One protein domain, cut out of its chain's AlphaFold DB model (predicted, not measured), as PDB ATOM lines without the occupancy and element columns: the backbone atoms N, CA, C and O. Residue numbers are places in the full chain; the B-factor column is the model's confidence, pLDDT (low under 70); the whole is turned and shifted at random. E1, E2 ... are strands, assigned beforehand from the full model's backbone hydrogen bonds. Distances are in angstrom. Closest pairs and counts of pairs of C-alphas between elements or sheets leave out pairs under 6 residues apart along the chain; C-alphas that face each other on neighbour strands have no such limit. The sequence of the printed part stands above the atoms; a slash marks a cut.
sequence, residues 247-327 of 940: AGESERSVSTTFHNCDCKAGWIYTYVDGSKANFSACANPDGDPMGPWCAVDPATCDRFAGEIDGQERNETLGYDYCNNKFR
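AT A GLANCE: This is residues 247 to 327 of the 940 residues of an uncharacterized protein of Tetradesmus obliquus (UniProt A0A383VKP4). With little regular structure, this is a loop-rich body with a small antiparallel sheet, E3, E5, E4, in its middle and a separate hairpin, E1 and E2, beside E3. The 81 printed residues hold no named helix and five strands, E1 to E5 in order, 24 residues in all: all strand. It is compact, radius of gyration of the C-alphas 12.2 A, spanning 35 by 34 by 20 A.

IN THESE COORDINATES: After residues 247 to 266 comes E1, residues 267 to 270, from C-alpha 267 at (171.138, 121.757, 243.155), 10.1 A long. E2 is 276 to 279, 10.0 A; E3 293 to 296, 9.3 A; E4 306 to 310, 12.8 A; E5 315 to 321, 19.5 A, ending at (173.968, 135.639, 242.314).

HOW THE PARTS SIT: Inner strand E5 is antiparallel to E3, with N 296 and O 318 2.8 A apart, and forms a hairpin with E4, N 308 and O 317 2.8 A apart. In hairpin E1 and E2, N 267 and O 279 are 2.9 A apart. The closest C-alphas of E1 and E3, Trp 267 and Ala 295, are 6.3 A apart.

THE WHOLE: The printed part has no cut. The link E2 to E3 is long. pLDDT is under 70 at residues 247 to 255, 289, 310 to 314 and 324 to 327.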
ATOM      1  N   ALA A 247     186.626 128.165 227.773       34.03
ATOM      2  CA  ALA A 247     185.416 129.016 227.934       34.03
ATOM      3  C   ALA A 247     184.231 128.469 227.047       34.03
ATOM      4  O   ALA A 247     184.510 127.834 226.026       34.03
ATOM      5  N   GLY A 248     182.955 128.776 227.366       31.89
ATOM      6  CA  GLY A 248     181.722 128.606 226.537       31.89
ATOM      7  C   GLY A 248     181.025 127.216 226.515       31.89
ATOM      8  O   GLY A 248     181.646 126.214 226.844       31.89
ATOM      9  N   GLU A 249     179.752 127.030 226.096       30.67
ATOM     10  CA  GLU A 249     178.700 127.945 225.573       30.67
ATOM     11  C   GLU A 249     177.280 127.266 225.562       30.67
ATOM     12  O   GLU A 249     177.156 126.164 225.031       30.67
ATOM     13  N   SER A 250     176.211 127.952 226.038       36.66
ATOM     14  CA  SER A 250     174.743 127.720 225.784       36.66
ATOM     15  C   SER A 250     174.053 126.375 226.172       36.66
ATOM     16  O   SER A 250     174.699 125.351 226.339       36.66
ATOM     17  N   GLU A 251     172.709 126.220 226.242       35.38
ATOM     18  CA  GLU A 251     171.522 127.082 226.545       35.38
ATOM     19  C   GLU A 251     170.256 126.181 226.656       35.38
ATOM     20  O   GLU A 251     170.104 125.273 225.835       35.38
ATOM     21  N   ARG A 252     169.327 126.432 227.605       30.03
ATOM     22  CA  ARG A 252     167.855 126.224 227.426       30.03
ATOM     23  C   ARG A 252     167.005 126.876 228.533       30.03
ATOM     24  O   ARG A 252     166.592 126.199 229.477       30.03
ATOM     25  N   SER A 253     166.622 128.138 228.348       39.38
ATOM     26  CA  SER A 253     165.584 128.859 229.115       39.38
ATOM     27  C   SER A 253     165.613 128.646 230.640       39.38
ATOM     28  O   SER A 253     164.668 128.101 231.221       39.38
ATOM     29  N   VAL A 254     166.688 129.087 231.287       50.41
ATOM     30  CA  VAL A 254     166.886 128.999 232.741       50.41
ATOM     31  C   VAL A 254     166.761 130.393 233.381       50.41
ATOM     32  O   VAL A 254     166.732 131.410 232.688       50.41
ATOM     33  N   SER A 255     166.636 130.477 234.709       66.69
ATOM     34  CA  SER A 255     166.834 131.745 235.422       66.69
ATOM     35  C   SER A 255     168.298 132.170 235.305       66.69
ATOM     36  O   SER A 255     169.161 131.521 235.896       66.69
ATOM     37  N   THR A 256     168.572 133.236 234.556       80.88
ATOM     38  CA  THR A 256     169.935 133.736 234.362       80.88
ATOM     39  C   THR A 256     170.463 134.476 235.591       80.88
ATOM     40  O   THR A 256     169.734 135.200 236.282       80.88
ATOM     41  N   THR A 257     171.753 134.306 235.866       92.31
ATOM     42  CA  THR A 257     172.453 134.968 236.971       92.31
ATOM     43  C   THR A 257     172.934 136.379 236.607       92.31
ATOM     44  O   THR A 257     172.651 136.893 235.520       92.31
ATOM     45  N   PHE A 258     173.627 137.050 237.527       89.62
ATOM     46  CA  PHE A 258     174.213 138.376 237.340       89.62
ATOM     47  C   PHE A 258     175.217 138.386 236.179       89.62
ATOM     48  O   PHE A 258     175.175 139.284 235.339       89.62
ATOM     49  N   HIS A 259     176.029 137.333 236.056       91.69
ATOM     50  CA  HIS A 259     176.926 137.107 234.919       91.69
ATOM     51  C   HIS A 259     176.230 136.465 233.696       91.69
ATOM     52  O   HIS A 259     176.894 136.061 232.745       91.69
ATOM     53  N   ASN A 260     174.890 136.420 233.683       91.75
ATOM     54  CA  ASN A 260     174.027 135.798 232.669       91.75
ATOM     55  C   ASN A 260     174.202 134.275 232.484       91.75
ATOM     56  O   ASN A 260     173.868 133.756 231.419       91.75
ATOM     57  N   CYS A 261     174.666 133.544 233.498       93.69
ATOM     58  CA  CYS A 261     174.775 132.084 233.434       93.69
ATOM     59  C   CYS A 261     173.454 131.376 233.765       93.69
ATOM     60  O   CYS A 261     172.646 131.880 234.544       93.69
ATOM     61  N   ASP A 262     173.252 130.182 233.207       93.88
ATOM     62  CA  ASP A 262     172.082 129.337 233.466       93.88
ATOM     63  C   ASP A 262     172.238 128.572 234.808       93.88
ATOM     64  O   ASP A 262     173.130 127.737 234.964       93.88
ATOM     65  N   CYS A 263     171.347 128.817 235.780       94.00
ATOM     66  CA  CYS A 263     171.276 128.055 237.040       94.00
ATOM     67  C   CYS A 263     171.097 126.532 236.837       94.00
ATOM     68  O   CYS A 263     170.090 126.073 236.296       94.00
ATOM     69  N   LYS A 264     171.996 125.713 237.390       93.75
ATOM     70  CA  LYS A 264     171.920 124.243 237.352       93.75
ATOM     71  C   LYS A 264     170.622 123.758 238.017       93.75
ATOM     72  O   LYS A 264     170.433 123.879 239.226       93.75
ATOM     73  N   ALA A 265     169.699 123.228 237.214       89.69
ATOM     74  CA  ALA A 265     168.361 122.858 237.667       89.69
ATOM     75  C   ALA A 265     168.394 121.630 238.596       89.69
ATOM     76  O   ALA A 265     168.614 120.507 238.143       89.69
ATOM     77  N   GLY A 266     168.124 121.843 239.888       88.31
ATOM     78  CA  GLY A 266     168.182 120.798 240.913       88.31
ATOM     79  C   GLY A 266     169.562 120.705 241.560       88.31
ATOM     80  O   GLY A 266     170.279 119.727 241.360       88.31
ATOM     81  N   TRP A 267     169.922 121.722 242.342       91.25
ATOM     82  CA  TRP A 267     171.138 121.757 243.155       91.25
ATOM     83  C   TRP A 267     170.825 121.508 244.636       91.25
ATOM     84  O   TRP A 267     169.708 121.756 245.098       91.25
ATOM     85  N   ILE A 268     171.805 120.988 245.379       89.50
ATOM     86  CA  ILE A 268     171.675 120.669 246.806       89.50
ATOM     87  C   ILE A 268     172.585 121.592 247.607       89.50
ATOM     88  O   ILE A 268     173.798 121.576 247.412       89.50
ATOM     89  N   TYR A 269     172.010 122.333 248.554       88.44
ATOM     90  CA  TYR A 269     172.779 122.967 249.622       88.44
ATOM     91  C   TYR A 269     172.881 122.021 250.817       88.44
ATOM     92  O   TYR A 269     171.892 121.374 251.174       88.44
ATOM     93  N   THR A 270     174.055 121.957 251.447       86.62
ATOM     94  CA  THR A 270     174.245 121.270 252.732       86.62
ATOM     95  C   THR A 270     174.554 122.319 253.792       86.62
ATOM     96  O   THR A 270     175.544 123.036 253.688       86.62
ATOM     97  N   TYR A 271     173.690 122.420 254.794       84.75
ATOM     98  CA  TYR A 271     173.832 123.343 255.913       84.75
ATOM     99  C   TYR A 271     174.942 122.903 256.877       84.75
ATOM    100  O   TYR A 271     175.356 121.744 256.896       84.75
ATOM    101  N   VAL A 272     175.382 123.825 257.739       76.69
ATOM    102  CA  VAL A 272     176.421 123.582 258.762       76.69
ATOM    103  C   VAL A 272     176.016 122.491 259.774       76.69
ATOM    104  O   VAL A 272     176.880 121.852 260.368       76.69
ATOM    105  N   ASP A 273     174.716 122.226 259.941       82.56
ATOM    106  CA  ASP A 273     174.185 121.127 260.763       82.56
ATOM    107  C   ASP A 273     174.120 119.766 260.033       82.56
ATOM    108  O   ASP A 273     173.696 118.765 260.612       82.56
ATOM    109  N   GLY A 274     174.539 119.713 258.763       86.69
ATOM    110  CA  GLY A 274     174.480 118.532 257.902       86.69
ATOM    111  C   GLY A 274     173.119 118.285 257.239       86.69
ATOM    112  O   GLY A 274     172.980 117.305 256.501       86.69
ATOM    113  N   SER A 275     172.114 119.139 257.461       86.56
ATOM    114  CA  SER A 275     170.835 119.048 256.750       86.56
ATOM    115  C   SER A 275     170.984 119.453 255.277       86.56
ATOM    116  O   SER A 275     171.845 120.255 254.912       86.56
ATOM    117  N   LYS A 276     170.157 118.872 254.397       92.19
ATOM    118  CA  LYS A 276     170.212 119.089 252.941       92.19
ATOM    119  C   LYS A 276     168.913 119.681 252.412       92.19
ATOM    120  O   LYS A 276     167.841 119.131 252.663       92.19
ATOM    121  N   ALA A 277     169.014 120.738 251.609       88.31
ATOM    122  CA  ALA A 277     167.892 121.335 250.887       88.31
ATOM    123  C   ALA A 277     168.114 121.258 249.370       88.31
ATOM    124  O   ALA A 277     169.218 121.487 248.889       88.31
ATOM    125  N   ASN A 278     167.056 120.922 248.626       93.00
ATOM    126  CA  ASN A 278     167.061 120.856 247.162       93.00
ATOM    127  C   ASN A 278     166.424 122.124 246.581       93.00
ATOM    128  O   ASN A 278     165.301 122.467 246.952       93.00
ATOM    129  N   PHE A 279     167.093 122.756 245.619       92.25
ATOM    130  CA  PHE A 279     166.632 123.972 244.954       92.25
ATOM    131  C   PHE A 279     166.618 123.791 243.432       92.25
ATOM    132  O   PHE A 279     167.589 123.355 242.818       92.25
ATOM    133  N   SER A 280     165.494 124.124 242.797       87.38
ATOM    134  CA  SER A 280     165.309 124.023 241.340       87.38
ATOM    135  C   SER A 280     165.643 125.312 240.580       87.38
ATOM    136  O   SER A 280     165.589 125.320 239.353       87.38
ATOM    137  N   ALA A 281     165.958 126.390 241.298       91.44
ATOM    138  CA  ALA A 281     166.221 127.730 240.782       91.44
ATOM    139  C   ALA A 281     167.035 128.533 241.822       91.44
ATOM    140  O   ALA A 281     167.611 127.957 242.746       91.44
ATOM    141  N   CYS A 282     167.042 129.856 241.681       93.81
ATOM    142  CA  CYS A 282     167.556 130.824 242.648       93.81
ATOM    143  C   CYS A 282     167.003 130.626 244.070       93.81
ATOM    144  O   CYS A 282     165.784 130.609 244.263       93.81
ATOM    145  N   ALA A 283     167.885 130.568 245.067       90.06
ATOM    146  CA  ALA A 283     167.548 130.505 246.486       90.06
ATOM    147  C   ALA A 283     168.583 131.270 247.324       90.06
ATOM    148  O   ALA A 283     169.693 131.513 246.872       90.06
ATOM    149  N   ASN A 284     168.224 131.652 248.548       91.19
ATOM    150  CA  ASN A 284     169.165 132.209 249.522       91.19
ATOM    151  C   ASN A 284     169.164 131.298 250.765       91.19
ATOM    152  O   ASN A 284     168.410 131.570 251.702       91.19
ATOM    153  N   PRO A 285     169.850 130.139 250.723       82.88
ATOM    154  CA  PRO A 285     169.764 129.143 251.787       82.88
ATOM    155  C   PRO A 285     170.497 129.570 253.062       82.88
ATOM    156  O   PRO A 285     170.065 129.208 254.152       82.88
ATOM    157  N   ASP A 286     171.584 130.320 252.911       81.62
ATOM    158  CA  ASP A 286     172.532 130.786 253.922       81.62
ATOM    159  C   ASP A 286     172.211 132.182 254.478       81.62
ATOM    160  O   ASP A 286     172.620 132.502 255.594       81.62
ATOM    161  N   GLY A 287     171.422 132.982 253.758       83.00
ATOM    162  CA  GLY A 287     171.011 134.322 254.181       83.00
ATOM    163  C   GLY A 287     171.956 135.433 253.720       83.00
ATOM    164  O   GLY A 287     171.995 136.488 254.352       83.00
ATOM    165  N   ASP A 288     172.700 135.210 252.633       80.12
ATOM    166  CA  ASP A 288     173.647 136.163 252.054       80.12
ATOM    167  C   ASP A 288     172.974 137.530 251.761       80.12
ATOM    168  O   ASP A 288     171.916 137.571 251.112       80.12
ATOM    169  N   PRO A 289     173.545 138.665 252.218       69.69
ATOM    170  CA  PRO A 289     172.988 140.001 251.984       69.69
ATOM    171  C   PRO A 289     172.979 140.441 250.508       69.69
ATOM    172  O   PRO A 289     172.214 141.342 250.159       69.69
ATOM    173  N   MET A 290     173.772 139.816 249.633       78.31
ATOM    174  CA  MET A 290     173.744 140.016 248.176       78.31
ATOM    175  C   MET A 290     172.466 139.448 247.535       78.31
ATOM    176  O   MET A 290     172.099 139.842 246.425       78.31
ATOM    177  N   GLY A 291     171.745 138.571 248.243       87.06
ATOM    178  CA  GLY A 291     170.460 138.021 247.829       87.06
ATOM    179  C   GLY A 291     170.541 136.578 247.313       87.06
ATOM    180  O   GLY A 291     171.513 135.873 247.563       87.06
ATOM    181  N   PRO A 292     169.488 136.087 246.633       93.50
ATOM    182  CA  PRO A 292     169.439 134.703 246.189       93.50
ATOM    183  C   PRO A 292     170.447 134.430 245.074       93.50
ATOM    184  O   PRO A 292     170.551 135.187 244.109       93.50
ATOM    185  N   TRP A 293     171.114 133.294 245.186       95.19
ATOM    186  CA  TRP A 293     172.084 132.755 244.248       95.19
ATOM    187  C   TRP A 293     171.628 131.380 243.746       95.19
ATOM    188  O   TRP A 293     170.573 130.865 244.131       95.19
ATOM    189  N   CYS A 294     172.381 130.785 242.833       96.62
ATOM    190  CA  CYS A 294     172.187 129.397 242.434       96.62
ATOM    191  C   CYS A 294     173.520 128.748 242.080       96.62
ATOM    192  O   CYS A 294     174.466 129.438 241.696       96.62
ATOM    193  N   ALA A 295     173.582 127.419 242.164       95.88
ATOM    194  CA  ALA A 295     174.662 126.692 241.518       95.88
ATOM    195  C   ALA A 295     174.575 126.889 239.994       95.88
ATOM    196  O   ALA A 295     173.485 126.844 239.422       95.88
ATOM    197  N   VAL A 296     175.715 127.062 239.338       95.56
ATOM    198  CA  VAL A 296     175.880 127.136 237.879       95.56
ATOM    199  C   VAL A 296     176.885 126.071 237.446       95.56
ATOM    200  O   VAL A 296     177.702 125.613 238.248       95.56
ATOM    201  N   ASP A 297     176.821 125.630 236.191       93.00
ATOM    202  CA  ASP A 297     177.816 124.688 235.679       93.00
ATOM    203  C   ASP A 297     179.078 125.456 235.230       93.00
ATOM    204  O   ASP A 297     178.995 126.265 234.300       93.00
ATOM    205  N   PRO A 298     180.242 125.264 235.886       89.88
ATOM    206  CA  PRO A 298     181.436 126.062 235.613       89.88
ATOM    207  C   PRO A 298     182.060 125.730 234.250       89.88
ATOM    208  O   PRO A 298     182.870 126.503 233.749       89.88
ATOM    209  N   ALA A 299     181.661 124.621 233.612       88.75
ATOM    210  CA  ALA A 299     182.054 124.308 232.241       88.75
ATOM    211  C   ALA A 299     181.239 125.079 231.184       88.75
ATOM    212  O   ALA A 299     181.631 125.089 230.021       88.75
ATOM    213  N   THR A 300     180.121 125.716 231.559       89.69
ATOM    214  CA  THR A 300     179.265 126.508 230.649       89.69
ATOM    215  C   THR A 300     179.194 127.992 231.017       89.69
ATOM    216  O   THR A 300     178.537 128.768 230.324       89.69
ATOM    217  N   CYS A 301     179.800 128.382 232.139       92.75
ATOM    218  CA  CYS A 301     179.684 129.698 232.750       92.75
ATOM    219  C   CYS A 301     181.075 130.318 232.928       92.75
ATOM    220  O   CYS A 301     181.787 130.000 233.875       92.75
ATOM    221  N   ASP A 302     181.464 131.222 232.025       84.31
ATOM    222  CA  ASP A 302     182.822 131.794 231.988       84.31
ATOM    223  C   ASP A 302     183.165 132.698 233.188       84.31
ATOM    224  O   ASP A 302     184.332 133.045 233.390       84.31
ATOM    225  N   ARG A 303     182.153 133.146 233.943       84.69
ATOM    226  CA  ARG A 303     182.280 134.027 235.114       84.69
ATOM    227  C   ARG A 303     181.168 133.733 236.114       84.69
ATOM    228  O   ARG A 303     179.998 133.809 235.760       84.69
ATOM    229  N   PHE A 304     181.534 133.465 237.359       93.25
ATOM    230  CA  PHE A 304     180.618 133.217 238.472       93.25
ATOM    231  C   PHE A 304     181.244 133.714 239.787       93.25
ATOM    232  O   PHE A 304     182.416 134.089 239.807       93.25
ATOM    233  N   ALA A 305     180.468 133.769 240.871       88.62
ATOM    234  CA  ALA A 305     180.887 134.372 242.139       88.62
ATOM    235  C   ALA A 305     181.898 133.519 242.930       88.62
ATOM    236  O   ALA A 305     182.773 134.074 243.593       88.62
ATOM    237  N   GLY A 306     181.810 132.189 242.842       89.38
ATOM    238  CA  GLY A 306     182.781 131.263 243.432       89.38
ATOM    239  C   GLY A 306     182.441 129.794 243.172       89.38
ATOM    240  O   GLY A 306     181.524 129.492 242.411       89.38
ATOM    241  N   GLU A 307     183.166 128.873 243.805       88.62
ATOM    242  CA  GLU A 307     182.949 127.423 243.684       88.62
ATOM    243  C   GLU A 307     182.386 126.816 244.979       88.62
ATOM    244  O   GLU A 307     182.693 127.276 246.080       88.62
ATOM    245  N   ILE A 308     181.578 125.760 244.845       83.38
ATOM    246  CA  ILE A 308     181.057 124.925 245.934       83.38
ATOM    247  C   ILE A 308     181.274 123.434 245.624       83.38
ATOM    248  O   ILE A 308     181.084 122.974 244.494       83.38
ATOM    249  N   ASP A 309     181.642 122.654 246.642       73.38
ATOM    250  CA  ASP A 309     181.896 121.216 246.503       73.38
ATOM    251  C   ASP A 309     180.590 120.417 246.325       73.38
ATOM    252  O   ASP A 309     179.842 120.173 247.280       73.38
ATOM    253  N   GLY A 310     180.326 119.942 245.103       65.69
ATOM    254  CA  GLY A 310     179.185 119.084 244.776       65.69
ATOM    255  C   GLY A 310     179.341 117.660 245.315       65.69
ATOM    256  O   GLY A 310     179.640 116.715 244.576       65.69
ATOM    257  N   GLN A 311     179.063 117.519 246.614       51.72
ATOM    258  CA  GLN A 311     179.151 116.314 247.459       51.72
ATOM    259  C   GLN A 311     178.703 114.981 246.829       51.72
ATOM    260  O   GLN A 311     179.176 113.931 247.252       51.72
ATOM    261  N   GLU A 312     177.771 114.978 245.872       49.41
ATOM    262  CA  GLU A 312     177.140 113.739 245.387       49.41
ATOM    263  C   GLU A 312     177.737 113.176 244.086       49.41
ATOM    264  O   GLU A 312     177.306 112.106 243.654       49.41
ATOM    265  N   ARG A 313     178.717 113.850 243.452       50.38
ATOM    266  CA  ARG A 313     179.307 113.395 242.167       50.38
ATOM    267  C   ARG A 313     180.808 113.636 241.957       50.38
ATOM    268  O   ARG A 313     181.314 113.257 240.905       50.38
ATOM    269  N   ASN A 314     181.516 114.243 242.913       60.25
ATOM    270  CA  ASN A 314     182.835 114.864 242.686       60.25
ATOM    271  C   ASN A 314     182.798 115.945 241.577       60.25
ATOM    272  O   ASN A 314     183.793 116.179 240.897       60.25
ATOM    273  N   GLU A 315     181.642 116.586 241.380       73.62
ATOM    274  CA  GLU A 315     181.481 117.742 240.496       73.62
ATOM    275  C   GLU A 315     181.662 119.012 241.340       73.62
ATOM    276  O   GLU A 315     180.777 119.350 242.123       73.62
ATOM    277  N   THR A 316     182.778 119.729 241.196       78.75
ATOM    278  CA  THR A 316     182.855 121.122 241.664       78.75
ATOM    279  C   THR A 316     181.844 121.939 240.863       78.75
ATOM    280  O   THR A 316     181.819 121.861 239.633       78.75
ATOM    281  N   LEU A 317     180.970 122.679 241.544       89.88
ATOM    282  CA  LEU A 317     179.964 123.527 240.906       89.88
ATOM    283  C   LEU A 317     180.356 124.988 241.103       89.88
ATOM    284  O   LEU A 317     180.806 125.357 242.184       89.88
ATOM    285  N   GLY A 318     180.134 125.831 240.099       92.38
ATOM    286  CA  GLY A 318     180.144 127.271 240.327       92.38
ATOM    287  C   GLY A 318     178.888 127.681 241.099       92.38
ATOM    288  O   GLY A 318     177.893 126.952 241.123       92.38
ATOM    289  N   TYR A 319     178.888 128.875 241.677       95.00
ATOM    290  CA  TYR A 319     177.671 129.568 242.091       95.00
ATOM    291  C   TYR A 319     177.729 131.037 241.679       95.00
ATOM    292  O   TYR A 319     178.800 131.640 241.657       95.00
ATOM    293  N   ASP A 320     176.582 131.623 241.338       95.94
ATOM    294  CA  ASP A 320     176.476 133.049 241.014       95.94
ATOM    295  C   ASP A 320     175.146 133.636 241.508       95.94
ATOM    296  O   ASP A 320     174.138 132.932 241.641       95.94
ATOM    297  N   TYR A 321     175.144 134.936 241.800       95.12
ATOM    298  CA  TYR A 321     173.968 135.639 242.314       95.12
ATOM    299  C   TYR A 321     172.920 135.798 241.217       95.12
ATOM    300  O   TYR A 321     173.236 136.138 240.080       95.12
ATOM    301  N   CYS A 322     171.649 135.571 241.529       93.81
ATOM    302  CA  CYS A 322     170.594 135.644 240.528       93.81
ATOM    303  C   CYS A 322     170.255 137.083 240.128       93.81
ATOM    304  O   CYS A 322     170.318 137.998 240.947       93.81
ATOM    305  N   ASN A 323     169.820 137.278 238.875       73.44
ATOM    306  CA  ASN A 323     169.573 138.593 238.268       73.44
ATOM    307  C   ASN A 323     168.271 139.276 238.757       73.44
ATOM    308  O   ASN A 323     167.427 139.747 237.987       73.44
ATOM    309  N   ASN A 324     168.091 139.339 240.077       52.47
ATOM    310  CA  ASN A 324     167.126 140.215 240.718       52.47
ATOM    311  C   ASN A 324     167.635 141.651 240.614       52.47
ATOM    312  O   ASN A 324     168.463 142.093 241.408       52.47
ATOM    313  N   LYS A 325     167.092 142.406 239.653       45.97
ATOM    314  CA  LYS A 325     167.283 143.859 239.580       45.97
ATOM    315  C   LYS A 325     167.006 144.484 240.946       45.97
ATOM    316  O   LYS A 325     165.853 144.479 241.388       45.97
ATOM    317  N   PHE A 326     168.033 145.064 241.565       42.16
ATOM    318  CA  PHE A 326     167.880 145.892 242.758       42.16
ATOM    319  C   PHE A 326     166.870 147.003 242.445       42.16
ATOM    320  O   PHE A 326     167.146 147.935 241.688       42.16
ATOM    321  N   ARG A 327     165.658 146.890 242.998       33.19
ATOM    322  CA  ARG A 327     164.689 147.983 242.954       33.19
ATOM    323  C   ARG A 327     165.129 149.010 243.983       33.19
ATOM    324  O   ARG A 327     164.749 148.908 245.147       33.19
TER     325      ARG A 327